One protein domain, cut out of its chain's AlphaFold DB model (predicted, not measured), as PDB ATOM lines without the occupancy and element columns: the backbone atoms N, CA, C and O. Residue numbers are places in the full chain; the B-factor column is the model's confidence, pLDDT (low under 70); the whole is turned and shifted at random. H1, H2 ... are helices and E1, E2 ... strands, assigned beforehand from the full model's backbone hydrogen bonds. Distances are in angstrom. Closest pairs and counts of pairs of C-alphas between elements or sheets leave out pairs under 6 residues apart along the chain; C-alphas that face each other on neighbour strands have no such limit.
ATOM      1  N   VAL A   9      51.753 140.268 -12.600       91.56
ATOM      2  CA  VAL A   9      52.656 139.121 -12.609       91.56
ATOM      3  C   VAL A   9      52.327 138.214 -13.785       91.56
ATOM      4  O   VAL A   9      51.185 138.170 -14.252       91.56
ATOM      5  N   LEU A  10      53.333 137.493 -14.272       94.00
ATOM      6  CA  LEU A  10      53.169 136.552 -15.372       94.00
ATOM      7  C   LEU A  10      52.481 135.281 -14.856       94.00
ATOM      8  O   LEU A  10      52.981 134.620 -13.947       94.00
ATOM      9  N   ARG A  11      51.328 134.939 -15.428       95.19
ATOM     10  CA  ARG A  11      50.646 133.658 -15.223       95.19
ATOM     11  C   ARG A  11      50.842 132.810 -16.466       95.19
ATOM     12  O   ARG A  11      50.539 133.278 -17.563       95.19
ATOM     13  N   ILE A  12      51.324 131.590 -16.279       95.56
ATOM     14  CA  ILE A  12      51.626 130.648 -17.352       95.56
ATOM     15  C   ILE A  12      50.806 129.385 -17.119       95.56
ATOM     16  O   ILE A  12      50.885 128.785 -16.053       95.56
ATOM     17  N   GLY A  13      50.000 129.007 -18.102       95.50
ATOM     18  CA  GLY A  13      49.330 127.719 -18.177       95.50
ATOM     19  C   GLY A  13      50.070 126.824 -19.160       95.50
ATOM     20  O   GLY A  13      50.263 127.198 -20.319       95.50
ATOM     21  N   LEU A  14      50.474 125.654 -18.694       94.62
ATOM     22  CA  LEU A  14      51.092 124.612 -19.487       94.62
ATOM     23  C   LEU A  14      50.036 123.570 -19.863       94.62
ATOM     24  O   LEU A  14      49.404 122.962 -18.998       94.62
ATOM     25  N   ILE A  15      49.868 123.348 -21.162       93.69
ATOM     26  CA  ILE A  15      48.932 122.377 -21.724       93.69
ATOM     27  C   ILE A  15      49.723 121.385 -22.575       93.69
ATOM     28  O   ILE A  15      50.485 121.806 -23.438       93.69
ATOM     29  N   GLN A  16      49.513 120.087 -22.388       91.38
ATOM     30  CA  GLN A  16      50.067 119.039 -23.255       91.38
ATOM     31  C   GLN A  16      48.915 118.154 -23.718       91.38
ATOM     32  O   GLN A  16      48.059 117.776 -22.914       91.38
ATOM     33  N   ASN A  17      48.851 117.857 -25.018       87.50
ATOM     34  CA  ASN A  17      47.812 116.986 -25.589       87.50
ATOM     35  C   ASN A  17      46.373 117.399 -25.197       87.50
ATOM     36  O   ASN A  17      45.512 116.571 -24.911       87.50
ATOM     37  N   GLY A  18      46.126 118.714 -25.134       85.38
ATOM     38  CA  GLY A  18      44.824 119.299 -24.785       85.38
ATOM     39  C   GLY A  18      44.472 119.300 -23.292       85.38
ATOM     40  O   GLY A  18      43.453 119.880 -22.924       85.38
ATOM     41  N   LYS A  19      45.306 118.717 -22.421       90.06
ATOM     42  CA  LYS A  19      45.110 118.712 -20.963       90.06
ATOM     43  C   LYS A  19      45.999 119.756 -20.293       90.06
ATOM     44  O   LYS A  19      47.176 119.875 -20.624       90.06
ATOM     45  N   ILE A  20      45.438 120.507 -19.345       91.94
ATOM     46  CA  ILE A  20      46.203 121.444 -18.512       91.94
ATOM     47  C   ILE A  20      47.011 120.618 -17.510       91.94
ATOM     48  O   ILE A  20      46.422 119.921 -16.685       91.94
ATOM     49  N   ILE A  21      48.339 120.680 -17.603       92.00
ATOM     50  CA  ILE A  21      49.254 119.972 -16.696       92.00
ATOM     51  C   ILE A  21      49.565 120.836 -15.483       92.00
ATOM     52  O   ILE A  21      49.458 120.384 -14.346       92.00
ATOM     53  N   GLU A  22      49.952 122.085 -15.726       92.06
ATOM     54  CA  GLU A  22      50.422 122.985 -14.680       92.06
ATOM     55  C   GLU A  22      49.928 124.400 -14.952       92.06
ATOM     56  O   GLU A  22      49.848 124.856 -16.094       92.06
ATOM     57  N   GLU A  23      49.625 125.121 -13.882       93.31
ATOM     58  CA  GLU A  23      49.446 126.559 -13.929       93.31
ATOM     59  C   GLU A  23      50.360 127.207 -12.895       93.31
ATOM     60  O   GLU A  23      50.266 126.930 -11.698       93.31
ATOM     61  N   ARG A  24      51.224 128.109 -13.356       91.25
ATOM     62  CA  ARG A  24      52.225 128.765 -12.525       91.25
ATOM     63  C   ARG A  24      52.050 130.273 -12.537       91.25
ATOM     64  O   ARG A  24      51.932 130.907 -13.586       91.25
ATOM     65  N   LEU A  25      52.049 130.859 -11.342       92.31
ATOM     66  CA  LEU A  25      51.988 132.303 -11.141       92.31
ATOM     67  C   LEU A  25      53.360 132.824 -10.700       92.31
ATOM     68  O   LEU A  25      53.771 132.636  -9.552       92.31
ATOM     69  N   MET A  26      54.042 133.537 -11.590       91.56
ATOM     70  CA  MET A  26      55.381 134.081 -11.369       91.56
ATOM     71  C   MET A  26      55.321 135.347 -10.509       91.56
ATOM     72  O   MET A  26      55.343 136.469 -11.011       91.56
ATOM     73  N   ARG A  27      55.237 135.176  -9.184       87.19
ATOM     74  CA  ARG A  27      55.149 136.298  -8.225       87.19
ATOM     75  C   ARG A  27      56.380 137.208  -8.221       87.19
ATOM     76  O   ARG A  27      56.267 138.362  -7.829       87.19
ATOM     77  N   SER A  28      57.536 136.693  -8.630       87.50
ATOM     78  CA  SER A  28      58.768 137.460  -8.825       87.50
ATOM     79  C   SER A  28      59.142 137.478 -10.301       87.50
ATOM     80  O   SER A  28      59.090 136.429 -10.945       87.50
ATOM     81  N   MET A  29      59.582 138.630 -10.804       88.94
ATOM     82  CA  MET A  29      60.047 138.777 -12.182       88.94
ATOM     83  C   MET A  29      61.407 138.088 -12.359       88.94
ATOM     84  O   MET A  29      62.431 138.595 -11.912       88.94
ATOM     85  N   LYS A  30      61.393 136.897 -12.960       92.62
ATOM     86  CA  LYS A  30      62.571 136.064 -13.246       92.62
ATOM     87  C   LYS A  30      62.417 135.378 -14.608       92.62
ATOM     88  O   LYS A  30      61.269 135.199 -15.031       92.62
ATOM     89  N   PRO A  31      63.525 134.980 -15.261       93.94
ATOM     90  CA  PRO A  31      63.472 134.174 -16.473       93.94
ATOM     91  C   PRO A  31      62.725 132.857 -16.238       93.94
ATOM     92  O   PRO A  31      62.809 132.273 -15.158       93.94
ATOM     93  N   VAL A  32      61.995 132.399 -17.251       94.62
ATOM     94  CA  VAL A  32      61.230 131.152 -17.241       94.62
ATOM     95  C   VAL A  32      61.787 130.233 -18.311       94.62
ATOM     96  O   VAL A  32      61.748 130.536 -19.509       94.62
ATOM     97  N   THR A  33      62.279 129.092 -17.852       94.25
ATOM     98  CA  THR A  33      62.826 128.020 -18.674       94.25
ATOM     99  C   THR A  33      61.850 126.851 -18.759       94.25
ATOM    100  O   THR A  33      61.184 126.512 -17.780       94.25
ATOM    101  N   ILE A  34      61.769 126.239 -19.939       92.75
ATOM    102  CA  ILE A  34      60.996 125.027 -20.209       92.75
ATOM    103  C   ILE A  34      61.920 123.947 -20.778       92.75
ATOM    104  O   ILE A  34      62.838 124.246 -21.546       92.75
ATOM    105  N   GLY A  35      61.691 122.688 -20.421       91.50
ATOM    106  CA  GLY A  35      62.466 121.578 -20.968       91.50
ATOM    107  C   GLY A  35      62.164 120.245 -20.302       91.50
ATOM    108  O   GLY A  35      61.389 120.169 -19.351       91.50
ATOM    109  N   SER A  36      62.824 119.195 -20.784       89.56
ATOM    110  CA  SER A  36      62.723 117.841 -20.221       89.56
ATOM    111  C   SER A  36      63.623 117.601 -19.001       89.56
ATOM    112  O   SER A  36      63.431 116.625 -18.282       89.56
ATOM    113  N   ALA A  37      64.604 118.474 -18.732       89.06
ATOM    114  CA  ALA A  37      65.481 118.339 -17.567       89.06
ATOM    115  C   ALA A  37      64.790 118.811 -16.273       89.06
ATOM    116  O   ALA A  37      64.334 119.951 -16.200       89.06
ATOM    117  N   LEU A  38      64.785 117.962 -15.241       83.81
ATOM    118  CA  LEU A  38      64.072 118.200 -13.979       83.81
ATOM    119  C   LEU A  38      64.641 119.370 -13.155       83.81
ATOM    120  O   LEU A  38      63.887 120.136 -12.572       83.81
ATOM    121  N   GLU A  39      65.964 119.532 -13.118       86.88
ATOM    122  CA  GLU A  39      66.625 120.472 -12.190       86.88
ATOM    123  C   GLU A  39      66.894 121.863 -12.780       86.88
ATOM    124  O   GLU A  39      67.282 122.783 -12.063       86.88
ATOM    125  N   LYS A  40      66.732 122.032 -14.098       85.75
ATOM    126  CA  LYS A  40      67.143 123.254 -14.818       85.75
ATOM    127  C   LYS A  40      65.975 124.114 -15.294       85.75
ATOM    128  O   LYS A  40      66.197 125.233 -15.760       85.75
ATOM    129  N   ASN A  41      64.751 123.592 -15.226       90.31
ATOM    130  CA  ASN A  41      63.582 124.227 -15.818       90.31
ATOM    131  C   ASN A  41      62.557 124.635 -14.766       90.31
ATOM    132  O   ASN A  41      62.276 123.888 -13.835       90.31
ATOM    133  N   GLU A  42      61.971 125.813 -14.957       91.25
ATOM    134  CA  GLU A  42      60.838 126.275 -14.152       91.25
ATOM    135  C   GLU A  42      59.560 125.497 -14.507       91.25
ATOM    136  O   GLU A  42      58.724 125.254 -13.640       91.25
ATOM    137  N   LEU A  43      59.432 125.092 -15.775       90.88
ATOM    138  CA  LEU A  43      58.351 124.259 -16.300       90.88
ATOM    139  C   LEU A  43      58.954 122.987 -16.907       90.88
ATOM    140  O   LEU A  43      59.607 123.033 -17.955       90.88
ATOM    141  N   VAL A  44      58.765 121.851 -16.237       91.56
ATOM    142  CA  VAL A  44      59.337 120.565 -16.658       91.56
ATOM    143  C   VAL A  44      58.292 119.780 -17.436       91.56
ATOM    144  O   VAL A  44      57.225 119.475 -16.908       91.56
ATOM    145  N   VAL A  45      58.600 119.445 -18.689       88.19
ATOM    146  CA  VAL A  45      57.671 118.730 -19.574       88.19
ATOM    147  C   VAL A  45      58.415 117.636 -20.330       88.19
ATOM    148  O   VAL A  45      59.355 117.945 -21.069       88.19
ATOM    149  N   PRO A  46      58.016 116.361 -20.183       81.38
ATOM    150  CA  PRO A  46      58.538 115.290 -21.012       81.38
ATOM    151  C   PRO A  46      57.867 115.379 -22.387       81.38
ATOM    152  O   PRO A  46      56.793 114.823 -22.592       81.38
ATOM    153  N   ALA A  47      58.479 116.127 -23.305       78.75
ATOM    154  CA  ALA A  47      58.014 116.271 -24.682       78.75
ATOM    155  C   ALA A  47      59.171 116.062 -25.664       78.75
ATOM    156  O   ALA A  47      60.271 116.581 -25.454       78.75
ATOM    157  N   SER A  48      58.921 115.315 -26.740       75.25
ATOM    158  CA  SER A  48      59.950 114.922 -27.717       75.25
ATOM    159  C   SER A  48      60.516 116.104 -28.512       75.25
ATOM    160  O   SER A  48      61.700 116.116 -28.839       75.25
ATOM    161  N   ASP A  49      59.692 117.120 -28.774       78.62
ATOM    162  CA  ASP A  49      60.064 118.301 -29.568       78.62
ATOM    163  C   ASP A  49      60.700 119.428 -28.740       78.62
ATOM    164  O   ASP A  49      60.986 120.514 -29.261       78.62
ATOM    165  N   LEU A  50      60.919 119.195 -27.444       83.44
ATOM    166  CA  LEU A  50      61.435 120.194 -26.522       83.44
ATOM    167  C   LEU A  50      62.902 119.897 -26.163       83.44
ATOM    168  O   LEU A  50      63.239 118.769 -25.796       83.44
ATOM    169  N   PRO A  51      63.809 120.889 -26.226       87.00
ATOM    170  CA  PRO A  51      65.184 120.692 -25.778       87.00
ATOM    171  C   PRO A  51      65.254 120.419 -24.268       87.00
ATOM    172  O   PRO A  51      64.314 120.667 -23.512       87.00
ATOM    173  N   LYS A  52      66.429 119.971 -23.799       89.56
ATOM    174  CA  LYS A  52      66.680 119.736 -22.364       89.56
ATOM    175  C   LYS A  52      66.375 120.965 -21.505       89.56
ATOM    176  O   LYS A  52      65.885 120.816 -20.390       89.56
ATOM    177  N   SER A  53      66.677 122.161 -22.004       90.69
ATOM    178  CA  SER A  53      66.317 123.434 -21.380       90.69
ATOM    179  C   SER A  53      66.308 124.543 -22.428       90.69
ATOM    180  O   SER A  53      67.186 124.587 -23.292       90.69
ATOM    181  N   MET A  54      65.311 125.416 -22.359       91.19
ATOM    182  CA  MET A  54      65.152 126.583 -23.221       91.19
ATOM    183  C   MET A  54      64.471 127.704 -22.446       91.19
ATOM    184  O   MET A  54      63.421 127.501 -21.841       91.19
ATOM    185  N   THR A  55      65.031 128.907 -22.507       93.69
ATOM    186  CA  THR A  55      64.392 130.103 -21.953       93.69
ATOM    187  C   THR A  55      63.298 130.578 -22.900       93.69
ATOM    188  O   THR A  55      63.587 130.934 -24.040       93.69
ATOM    189  N   VAL A  56      62.048 130.585 -22.435       94.44
ATOM    190  CA  VAL A  56      60.900 131.083 -23.218       94.44
ATOM    191  C   VAL A  56      60.583 132.518 -22.840       94.44
ATOM    192  O   VAL A  56      60.304 133.334 -23.708       94.44
ATOM    193  N   PHE A  57      60.659 132.851 -21.554       95.56
ATOM    194  CA  PHE A  57      60.500 134.223 -21.094       95.56
ATOM    195  C   PHE A  57      61.791 134.664 -20.430       95.56
ATOM    196  O   PHE A  57      62.184 134.087 -19.423       95.56
ATOM    197  N   ASP A  58      62.436 135.684 -20.971       94.50
ATOM    198  CA  ASP A  58      63.563 136.346 -20.327       94.50
ATOM    199  C   ASP A  58      63.113 137.677 -19.713       94.50
ATOM    200  O   ASP A  58      62.020 138.173 -20.006       94.50
ATOM    201  N   VAL A  59      63.930 138.252 -18.838       92.50
ATOM    202  CA  VAL A  59      63.668 139.546 -18.205       92.50
ATOM    203  C   VAL A  59      64.731 140.535 -18.656       92.50
ATOM    204  O   VAL A  59      65.896 140.425 -18.286       92.50
ATOM    205  N   SER A  60      64.318 141.548 -19.414       90.06
ATOM    206  CA  SER A  60      65.195 142.620 -19.887       90.06
ATOM    207  C   SER A  60      64.532 143.972 -19.646       90.06
ATOM    208  O   SER A  60      63.338 144.132 -19.888       90.06
ATOM    209  N   ASN A  61      65.284 144.953 -19.133       86.12
ATOM    210  CA  ASN A  61      64.785 146.306 -18.835       86.12
ATOM    211  C   ASN A  61      63.508 146.340 -17.967       86.12
ATOM    212  O   ASN A  61      62.639 147.192 -18.152       86.12
ATOM    213  N   GLY A  62      63.356 145.389 -17.037       86.06
ATOM    214  CA  GLY A  62      62.168 145.294 -16.178       86.06
ATOM    215  C   GLY A  62      60.887 144.872 -16.910       86.06
ATOM    216  O   GLY A  62      59.791 145.053 -16.378       86.06
ATOM    217  N   ARG A  63      61.002 144.319 -18.122       90.56
ATOM    218  CA  ARG A  63      59.900 143.734 -18.892       90.56
ATOM    219  C   ARG A  63      60.241 142.309 -19.309       90.56
ATOM    220  O   ARG A  63      61.402 141.907 -19.353       90.56
ATOM    221  N   TYR A  64      59.201 141.534 -19.591       94.50
ATOM    222  CA  TYR A  64      59.370 140.186 -20.110       94.50
ATOM    223  C   TYR A  64      59.606 140.219 -21.616       94.50
ATOM    224  O   TYR A  64      58.913 140.926 -22.348       94.50
ATOM    225  N   VAL A  65      60.552 139.412 -22.073       94.88
ATOM    226  CA  VAL A  65      60.856 139.195 -23.483       94.88
ATOM    227  C   VAL A  65      60.528 137.745 -23.813       94.88
ATOM    228  O   VAL A  65      61.065 136.830 -23.196       94.88
ATOM    229  N   LEU A  66      59.624 137.532 -24.766       95.19
ATOM    230  CA  LEU A  66      59.300 136.204 -25.272       95.19
ATOM    231  C   LEU A  66      60.347 135.793 -26.304       95.19
ATOM    232  O   LEU A  66      60.480 136.452 -27.336       95.19
ATOM    233  N   HIS A  67      61.036 134.689 -26.045       95.00
ATOM    234  CA  HIS A  67      61.927 134.016 -26.977       95.00
ATOM    235  C   HIS A  67      61.199 132.851 -27.641       95.00
ATOM    236  O   HIS A  67      60.580 132.022 -26.973       95.00
ATOM    237  N   PHE A  68      61.274 132.795 -28.966       94.38
ATOM    238  CA  PHE A  68      60.659 131.737 -29.755       94.38
ATOM    239  C   PHE A  68      61.505 131.406 -30.984       94.38
ATOM    240  O   PHE A  68      62.307 132.214 -31.457       94.38
ATOM    241  N   THR A  69      61.347 130.192 -31.503       91.81
ATOM    242  CA  THR A  69      62.056 129.723 -32.701       91.81
ATOM    243  C   THR A  69      61.103 129.646 -33.889       91.81
ATOM    244  O   THR A  69      59.889 129.713 -33.724       91.81
ATOM    245  N   SER A  70      61.637 129.454 -35.095       88.56
ATOM    246  CA  SER A  70      60.825 129.245 -36.303       88.56
ATOM    247  C   SER A  70      59.993 127.956 -36.282       88.56
ATOM    248  O   SER A  70      59.094 127.809 -37.101       88.56
ATOM    249  N   LYS A  71      60.286 127.020 -35.366       88.69
ATOM    250  CA  LYS A  71      59.500 125.790 -35.169       88.69
ATOM    251  C   LYS A  71      58.292 125.995 -34.252       88.69
ATOM    252  O   LYS A  71      57.467 125.097 -34.126       88.69
ATOM    253  N   MET A  72      58.211 127.140 -33.577       92.75
ATOM    254  CA  MET A  72      57.093 127.473 -32.704       92.75
ATOM    255  C   MET A  72      56.032 128.224 -33.491       92.75
ATOM    256  O   MET A  72      56.358 129.103 -34.285       92.75
ATOM    257  N   SER A  73      54.769 127.925 -33.213       92.62
ATOM    258  CA  SER A  73      53.632 128.666 -33.762       92.62
ATOM    259  C   SER A  73      52.842 129.308 -32.635       92.62
ATOM    260  O   SER A  73      52.948 128.911 -31.473       92.62
ATOM    261  N   GLY A  74      52.060 130.340 -32.924       93.62
ATOM    262  CA  GLY A  74      51.316 130.992 -31.858       93.62
ATOM    263  C   GLY A  74      50.794 132.364 -32.203       93.62
ATOM    264  O   GLY A  74      50.990 132.882 -33.298       93.62
ATOM    265  N   ARG A  75      50.112 132.961 -31.231       95.06
ATOM    266  CA  ARG A  75      49.554 134.307 -31.338       95.06
ATOM    267  C   ARG A  75      49.838 135.073 -30.063       95.06
ATOM    268  O   ARG A  75      49.617 134.558 -28.967       95.06
ATOM    269  N   VAL A  76      50.278 136.312 -30.210       95.06
ATOM    270  CA  VAL A  76      50.606 137.201 -29.099       95.06
ATOM    271  C   VAL A  76      49.844 138.509 -29.261       95.06
ATOM    272  O   VAL A  76      49.765 139.089 -30.340       95.06
ATOM    273  N   SER A  77      49.261 138.968 -28.165       93.56
ATOM    274  CA  SER A  77      48.605 140.257 -28.039       93.56
ATOM    275  C   SER A  77      49.599 141.259 -27.472       93.56
ATOM    276  O   SER A  77      49.955 141.156 -26.299       93.56
ATOM    277  N   LEU A  78      50.022 142.236 -28.276       88.31
ATOM    278  CA  LEU A  78      50.969 143.289 -27.872       88.31
ATOM    279  C   LEU A  78      50.267 144.609 -27.490       88.31
ATOM    280  O   LEU A  78      50.879 145.668 -27.519       88.31
ATOM    281  N   GLY A  79      48.988 144.552 -27.114       77.38
ATOM    282  CA  GLY A  79      48.175 145.720 -26.746       77.38
ATOM    283  C   GLY A  79      47.272 146.193 -27.884       77.38
ATOM    284  O   GLY A  79      46.065 146.269 -27.687       77.38
ATOM    285  N   ASP A  80      47.829 146.372 -29.084       75.69
ATOM    286  CA  ASP A  80      47.107 146.922 -30.250       75.69
ATOM    287  C   ASP A  80      46.383 145.863 -31.104       75.69
ATOM    288  O   ASP A  80      45.864 146.151 -32.179       75.69
ATOM    289  N   GLY A  81      46.375 144.605 -30.654       85.12
ATOM    290  CA  GLY A  81      45.755 143.490 -31.367       85.12
ATOM    291  C   GLY A  81      46.503 142.172 -31.194       85.12
ATOM    292  O   GLY A  81      47.590 142.120 -30.614       85.12
ATOM    293  N   VAL A  82      45.897 141.092 -31.693       92.06
ATOM    294  CA  VAL A  82      46.433 139.725 -31.626       92.06
ATOM    295  C   VAL A  82      47.142 139.386 -32.935       92.06
ATOM    296  O   VAL A  82      46.484 139.165 -33.953       92.06
ATOM    297  N   VAL A  83      48.467 139.273 -32.884       93.62
ATOM    298  CA  VAL A  83      49.338 139.052 -34.046       93.62
ATOM    299  C   VAL A  83      49.948 137.639 -33.986       93.62
ATOM    300  O   VAL A  83      50.394 137.227 -32.910       93.62
ATOM    301  N   PRO A  84      49.956 136.863 -35.084       95.38
ATOM    302  CA  PRO A  84      50.695 135.602 -35.177       95.38
ATOM    303  C   PRO A  84      52.211 135.795 -35.028       95.38
ATOM    304  O   PRO A  84      52.750 136.836 -35.414       95.38
ATOM    305  N   LEU A  85      52.921 134.799 -34.497       94.06
ATOM    306  CA  LEU A  85      54.380 134.871 -34.319       94.06
ATOM    307  C   LEU A  85      55.123 135.037 -35.656       94.06
ATOM    308  O   LEU A  85      56.104 135.776 -35.737       94.06
ATOM    309  N   GLU A  86      54.618 134.414 -36.715       93.06
ATOM    310  CA  GLU A  86      55.173 134.464 -38.071       93.06
ATOM    311  C   GLU A  86      55.091 135.886 -38.653       93.06
ATOM    312  O   GLU A  86      56.011 136.384 -39.309       93.06
ATOM    313  N   GLU A  87      54.000 136.591 -38.348       92.88
ATOM    314  CA  GLU A  87      53.794 137.971 -38.773       92.88
ATOM    315  C   GLU A  87      54.749 138.932 -38.042       92.88
ATOM    316  O   GLU A  87      55.252 139.881 -38.645       92.88
ATOM    317  N   LEU A  88      55.083 138.659 -36.773       91.38
ATOM    318  CA  LEU A  88      56.083 139.440 -36.031       91.38
ATOM    319  C   LEU A  88      57.488 139.318 -36.635       91.38
ATOM    320  O   LEU A  88      58.237 140.299 -36.616       91.38
ATOM    321  N   ILE A  89      57.828 138.149 -37.188       91.56
ATOM    322  CA  ILE A  89      59.088 137.930 -37.909       91.56
ATOM    323  C   ILE A  89      59.073 138.706 -39.232       91.56
ATOM    324  O   ILE A  89      59.966 139.516 -39.475       91.56
ATOM    325  N   SER A  90      58.048 138.503 -40.069       90.75
ATOM    326  CA  SER A  90      57.971 139.127 -41.405       90.75
ATOM    327  C   SER A  90      57.901 140.659 -41.364       90.75
ATOM    328  O   SER A  90      58.505 141.323 -42.204       90.75
ATOM    329  N   LYS A  91      57.226 141.236 -40.360       89.38
ATOM    330  CA  LYS A  91      57.129 142.692 -40.154       89.38
ATOM    331  C   LYS A  91      58.338 143.299 -39.432       89.38
ATOM    332  O   LYS A  91      58.308 144.488 -39.119       89.38
ATOM    333  N   GLY A  92      59.360 142.504 -39.099       87.06
ATOM    334  CA  GLY A  92      60.564 142.969 -38.397       87.06
ATOM    335  C   GLY A  92      60.321 143.454 -36.962       87.06
ATOM    336  O   GLY A  92      61.164 144.146 -36.396       87.06
ATOM    337  N   LYS A  93      59.172 143.114 -36.359       87.25
ATOM    338  CA  LYS A  93      58.844 143.473 -34.968       87.25
ATOM    339  C   LYS A  93      59.539 142.562 -33.953       87.25
ATOM    340  O   LYS A  93      59.730 142.967 -32.808       87.25
ATOM    341  N   ALA A  94      59.910 141.347 -34.356       91.12
ATOM    342  CA  ALA A  94      60.724 140.443 -33.553       91.12
ATOM    343  C   ALA A  94      62.219 140.636 -33.861       91.12
ATOM    344  O   ALA A  94      62.634 140.637 -35.021       91.12
ATOM    345  N   LYS A  95      63.044 140.773 -32.821       92.31
ATOM    346  CA  LYS A  95      64.501 140.896 -32.945       92.31
ATOM    347  C   LYS A  95      65.113 139.513 -33.156       92.31
ATOM    348  O   LYS A  95      64.817 138.581 -32.413       92.31
ATOM    349  N   LYS A  96      65.989 139.366 -34.151       92.25
ATOM    350  CA  LYS A  96      66.730 138.115 -34.365       92.25
ATOM    351  C   LYS A  96      67.759 137.928 -33.244       92.25
ATOM    352  O   LYS A  96      68.510 138.846 -32.930       92.25
ATOM    353  N   THR A  97      67.789 136.742 -32.649       89.50
ATOM    354  CA  THR A  97      68.754 136.328 -31.617       89.50
ATOM    355  C   THR A  97      69.511 135.086 -32.086       89.50
ATOM    356  O   THR A  97      69.135 134.467 -33.080       89.50
ATOM    357  N   ALA A  98      70.582 134.700 -31.383       84.12
ATOM    358  CA  ALA A  98      71.406 133.543 -31.756       84.12
ATOM    359  C   ALA A  98      70.605 132.229 -31.875       84.12
ATOM    360  O   ALA A  98      70.957 131.362 -32.665       84.12
ATOM    361  N   GLN A  99      69.518 132.096 -31.109       81.69
ATOM    362  CA  GLN A  99      68.714 130.874 -31.017       81.69
ATOM    363  C   GLN A  99      67.329 130.999 -31.681       81.69
ATOM    364  O   GLN A  99      66.557 130.044 -31.653       81.69
ATOM    365  N   GLY A 100      66.998 132.145 -32.291       90.62
ATOM    366  CA  GLY A 100      65.689 132.372 -32.909       90.62
ATOM    367  C   GLY A 100      65.302 133.847 -32.954       90.62
ATOM    368  O   GLY A 100      66.020 134.681 -33.511       90.62
ATOM    369  N   PHE A 101      64.158 134.172 -32.362       94.56
ATOM    370  CA  PHE A 101      63.575 135.507 -32.352       94.56
ATOM    371  C   PHE A 101      63.127 135.889 -30.945       94.56
ATOM    372  O   PHE A 101      62.793 135.029 -30.129       94.56
ATOM    373  N   SER A 102      63.124 137.186 -30.661       94.69
ATOM    374  CA  SER A 102      62.649 137.722 -29.395       94.69
ATOM    375  C   SER A 102      61.705 138.900 -29.601       94.69
ATOM    376  O   SER A 102      61.899 139.734 -30.488       94.69
ATOM    377  N   VAL A 103      60.655 138.968 -28.788       94.25
ATOM    378  CA  VAL A 103      59.696 140.076 -28.793       94.25
ATOM    379  C   VAL A 103      59.429 140.537 -27.369       94.25
ATOM    380  O   VAL A 103      59.195 139.738 -26.466       94.25
ATOM    381  N   GLU A 104      59.487 141.844 -27.159       93.94
ATOM    382  CA  GLU A 104      59.210 142.439 -25.859       93.94
ATOM    383  C   GLU A 104      57.701 142.466 -25.593       93.94
ATOM    384  O   GLU A 104      56.913 142.879 -26.446       93.94
ATOM    385  N   LEU A 105      57.291 142.003 -24.412       93.25
ATOM    386  CA  LEU A 105      55.888 141.904 -24.033       93.25
ATOM    387  C   LEU A 105      55.460 143.126 -23.205       93.25
ATOM    388  O   LEU A 105      56.102 143.450 -22.201       93.25
ATOM    389  N   PRO A 106      54.342 143.784 -23.557       91.44
ATOM    390  CA  PRO A 106      53.773 144.839 -22.726       91.44
ATOM    391  C   PRO A 106      53.135 144.253 -21.453       91.44
ATOM    392  O   PRO A 106      52.786 143.071 -21.416       91.44
ATOM    393  N   PRO A 107      52.862 145.075 -20.422       87.19
ATOM    394  CA  PRO A 107      52.254 144.625 -19.161       87.19
ATOM    395  C   PRO A 107      50.810 144.109 -19.298       87.19
ATOM    396  O   PRO A 107      50.270 143.538 -18.357       87.19
ATOM    397  N   ASN A 108      50.169 144.312 -20.453       89.06
ATOM    398  CA  ASN A 108      48.854 143.752 -20.795       89.06
ATOM    399  C   ASN A 108      48.966 142.613 -21.821       89.06
ATOM    400  O   ASN A 108      47.965 142.191 -22.400       89.06
ATOM    401  N   GLY A 109      50.191 142.146 -22.072       91.75
ATOM    402  CA  GLY A 109      50.482 141.084 -23.013       91.75
ATOM    403  C   GLY A 109      49.806 139.775 -22.622       91.75
ATOM    404  O   GLY A 109      49.748 139.387 -21.453       91.75
ATOM    405  N   ARG A 110      49.285 139.080 -23.622       94.56
ATOM    406  CA  ARG A 110      48.768 137.719 -23.474       94.56
ATOM    407  C   ARG A 110      48.998 136.962 -24.758       94.56
ATOM    408  O   ARG A 110      49.016 137.571 -25.825       94.56
ATOM    409  N   GLY A 111      49.147 135.656 -24.685       95.44
ATOM    410  CA  GLY A 111      49.395 134.887 -25.887       95.44
ATOM    411  C   GLY A 111      49.335 133.394 -25.675       95.44
ATOM    412  O   GLY A 111      49.239 132.892 -24.555       95.44
ATOM    413  N   LYS A 112      49.382 132.710 -26.809       95.81
ATOM    414  CA  LYS A 112      49.487 131.266 -26.930       95.81
ATOM    415  C   LYS A 112      50.712 130.967 -27.777       95.81
ATOM    416  O   LYS A 112      50.796 131.472 -28.894       95.81
ATOM    417  N   VAL A 113      51.611 130.139 -27.267       95.06
ATOM    418  CA  VAL A 113      52.774 129.614 -27.990       95.06
ATOM    419  C   VAL A 113      52.672 128.097 -27.994       95.06
ATOM    420  O   VAL A 113      52.420 127.493 -26.958       95.06
ATOM    421  N   VAL A 114      52.823 127.486 -29.157       94.06
ATOM    422  CA  VAL A 114      52.754 126.045 -29.380       94.06
ATOM    423  C   VAL A 114      54.135 125.568 -29.809       94.06
ATOM    424  O   VAL A 114      54.727 126.112 -30.744       94.06
ATOM    425  N   ILE A 115      54.643 124.567 -29.098       91.00
ATOM    426  CA  ILE A 115      55.964 123.966 -29.253       91.00
ATOM    427  C   ILE A 115      55.752 122.450 -29.342       91.00
ATOM    428  O   ILE A 115      55.625 121.777 -28.320       91.00
ATOM    429  N   GLY A 116      55.640 121.922 -30.563       88.25
ATOM    430  CA  GLY A 116      55.251 120.523 -30.781       88.25
ATOM    431  C   GLY A 116      53.888 120.216 -30.149       88.25
ATOM    432  O   GLY A 116      52.896 120.885 -30.435       88.25
ATOM    433  N   GLU A 117      53.851 119.240 -29.245       89.50
ATOM    434  CA  GLU A 117      52.660 118.836 -28.475       89.50
ATOM    435  C   GLU A 117      52.355 119.710 -27.240       89.50
ATOM    436  O   GLU A 117      51.314 119.550 -26.591       89.50
ATOM    437  N   VAL A 118      53.248 120.647 -26.907       93.00
ATOM    438  CA  VAL A 118      53.130 121.521 -25.737       93.00
ATOM    439  C   VAL A 118      52.576 122.880 -26.143       93.00
ATOM    440  O   VAL A 118      53.056 123.535 -27.062       93.00
ATOM    441  N   THR A 119      51.571 123.352 -25.421       94.38
ATOM    442  CA  THR A 119      50.994 124.687 -25.556       94.38
ATOM    443  C   THR A 119      51.222 125.482 -24.275       94.38
ATOM    444  O   THR A 119      50.745 125.117 -23.204       94.38
ATOM    445  N   LEU A 120      51.898 126.618 -24.403       94.94
ATOM    446  CA  LEU A 120      52.060 127.624 -23.365       94.94
ATOM    447  C   LEU A 120      51.038 128.741 -23.564       94.94
ATOM    448  O   LEU A 120      51.077 129.478 -24.553       94.94
ATOM    449  N   LEU A 121      50.139 128.895 -22.602       96.25
ATOM    450  CA  LEU A 121      49.276 130.064 -22.478       96.25
ATOM    451  C   LEU A 121      49.882 131.010 -21.457       96.25
ATOM    452  O   LEU A 121      50.188 130.597 -20.346       96.25
ATOM    453  N   PHE A 122      50.022 132.283 -21.796       95.62
ATOM    454  CA  PHE A 122      50.525 133.271 -20.851       95.62
ATOM    455  C   PHE A 122      49.663 134.525 -20.829       95.62
ATOM    456  O   PHE A 122      49.095 134.937 -21.844       95.62
ATOM    457  N   GLN A 123      49.574 135.145 -19.658       95.19
ATOM    458  CA  GLN A 123      48.881 136.413 -19.459       95.19
ATOM    459  C   GLN A 123      49.433 137.154 -18.242       95.19
ATOM    460  O   GLN A 123      49.823 136.537 -17.250       95.19
ATOM    461  N   PHE A 124      49.413 138.482 -18.292       93.12
ATOM    462  CA  PHE A 124      49.721 139.320 -17.136       93.12
ATOM    463  C   PHE A 124      48.467 139.599 -16.308       93.12
ATOM    464  O   PHE A 124      47.519 140.228 -16.783       93.12
ATOM    465  N   VAL A 125      48.475 139.153 -15.053       92.12
ATOM    466  CA  VAL A 125      47.348 139.296 -14.116       92.12
ATOM    467  C   VAL A 125      47.798 139.983 -12.835       92.12
ATOM    468  O   VAL A 125      48.959 139.894 -12.448       92.12
ATOM    469  N   THR A 126      46.884 140.663 -12.150       89.44
ATOM    470  CA  THR A 126      47.163 141.207 -10.815       89.44
ATOM    471  C   THR A 126      47.348 140.050  -9.835       89.44
ATOM    472  O   THR A 126      46.480 139.181  -9.735       89.44
ATOM    473  N   ALA A 127      48.481 140.009  -9.129       83.62
ATOM    474  CA  ALA A 127      48.761 138.919  -8.202       83.62
ATOM    475  C   ALA A 127      47.734 138.912  -7.051       83.62
ATOM    476  O   ALA A 127      47.618 139.921  -6.349       83.62
TER     477      ALA A 127
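This is residues 9 to 127 of the 460 residues of the protein "AgmX/PglI C-terminal domain-containing protein" of Bradymonadaceae bacterium (UniProt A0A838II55). Two twisted antiparallel sheets, a larger one E2-E1-E11-E10-E6-E7 and a smaller one E3-E4-E5-E9-E8, stand face to face as a strand sandwich, and the short helix H1 sits at one side between them, near E6 and E9. At the opposite side, the long link of residues 36 to 53 lies by the edge strand E3. The printed part has 119 residues, with eleven named strands and one named helix in the order E1 to E7, H1, E8 to E11, and its class is mostly strand. The whole is compact and rounded, with a radius of gyration of the C-alphas of 13.3 A and spans of 34, 32 and 27 A.

The printed part begins with E1, residues 9 to 16, whose C-alpha 9 is at (52.656, 139.121, -12.609) and which is 22.9 A long. E2, residues 19 to 26, measures 20.8 A. E3 is residues 32 to 35, E4 is residues 54 to 60 with a length of 16.4 A, and E5 is residues 63 to 68 with a length of 16.2 A. E6 is residues 73 to 77 and E7 residues 82 to 84. H1, residues 85 to 90, begins at C-alpha 85, at (54.380, 134.871, -34.319), and measures 9.0 A. E8 is residues 95 to 97 and E9 residues 100 to 104. E10, residues 110 to 115, is 16.6 A long. E11, residues 118 to 126, is the longest strand at 25.4 A and ends at C-alpha 126, at (47.163, 141.207, -10.815).

The larger sheet has E2 and E7 as edge strands and is strongly twisted, with C-alphas up to 5.8 A off its best plane. The hairpin E1 and E2 is antiparallel at 163 degrees, with N 12 and O 24 at 2.8 A. E1 and E11 are antiparallel at 158 degrees, with N 13 and O 121 at 2.8 A. The hairpin E10 and E11 has N 113 and O 120 at 2.8 A. E10 and E6 stand at 173 degrees, with N 75 and O 112 at 2.9 A, and the hairpin E6 and E7 has N 76 and O 83 at 2.9 A. In the smaller sheet, only just strongly twisted at up to 4.5 A, E3, E4 and E5 form a meander, each strand the antiparallel neighbour of the one before. N 34 and O 54 are 2.8 A apart across E3 and E4, and N 65 and O 58 are 2.8 A apart across E4 and E5. E4 is staggered, pairing with E3 over residues 54 to 57 and with E5 over residues 57 to 60. E5 and E9 have N 66 and O 103 at 2.8 A, and the hairpin E8 and E9 has N 95 and O 102 at 2.8 A. Between the sheets, E5 and E10 are only just apart, their closest C-alphas 8.4 A from each other. H1 is on the larger sheet at a height of 4.5 A, over none of its strands; its closest C-alphas with E6 are those of Leu 85 and Gly 74, 5.5 A apart. H1 only grazes the smaller sheet, with residues 85 to 89. In H1 every O i to N i+4 pair is within hydrogen-bond range.

The C-alphas farthest apart are those of Glu 39 and Asp 80, at 37.5 A, while those of the first and last printed residues, Val 9 and Ala 127, are 5.9 A apart. The printed part has no cut. The link from E3 to E4 is long, with 18 residues; residues 43 to 44 in it pair in parallel with residues 34 to 35 of E3. The other links are tight. The mean pLDDT of the printed part is 90.8, and no printed residue is under 70.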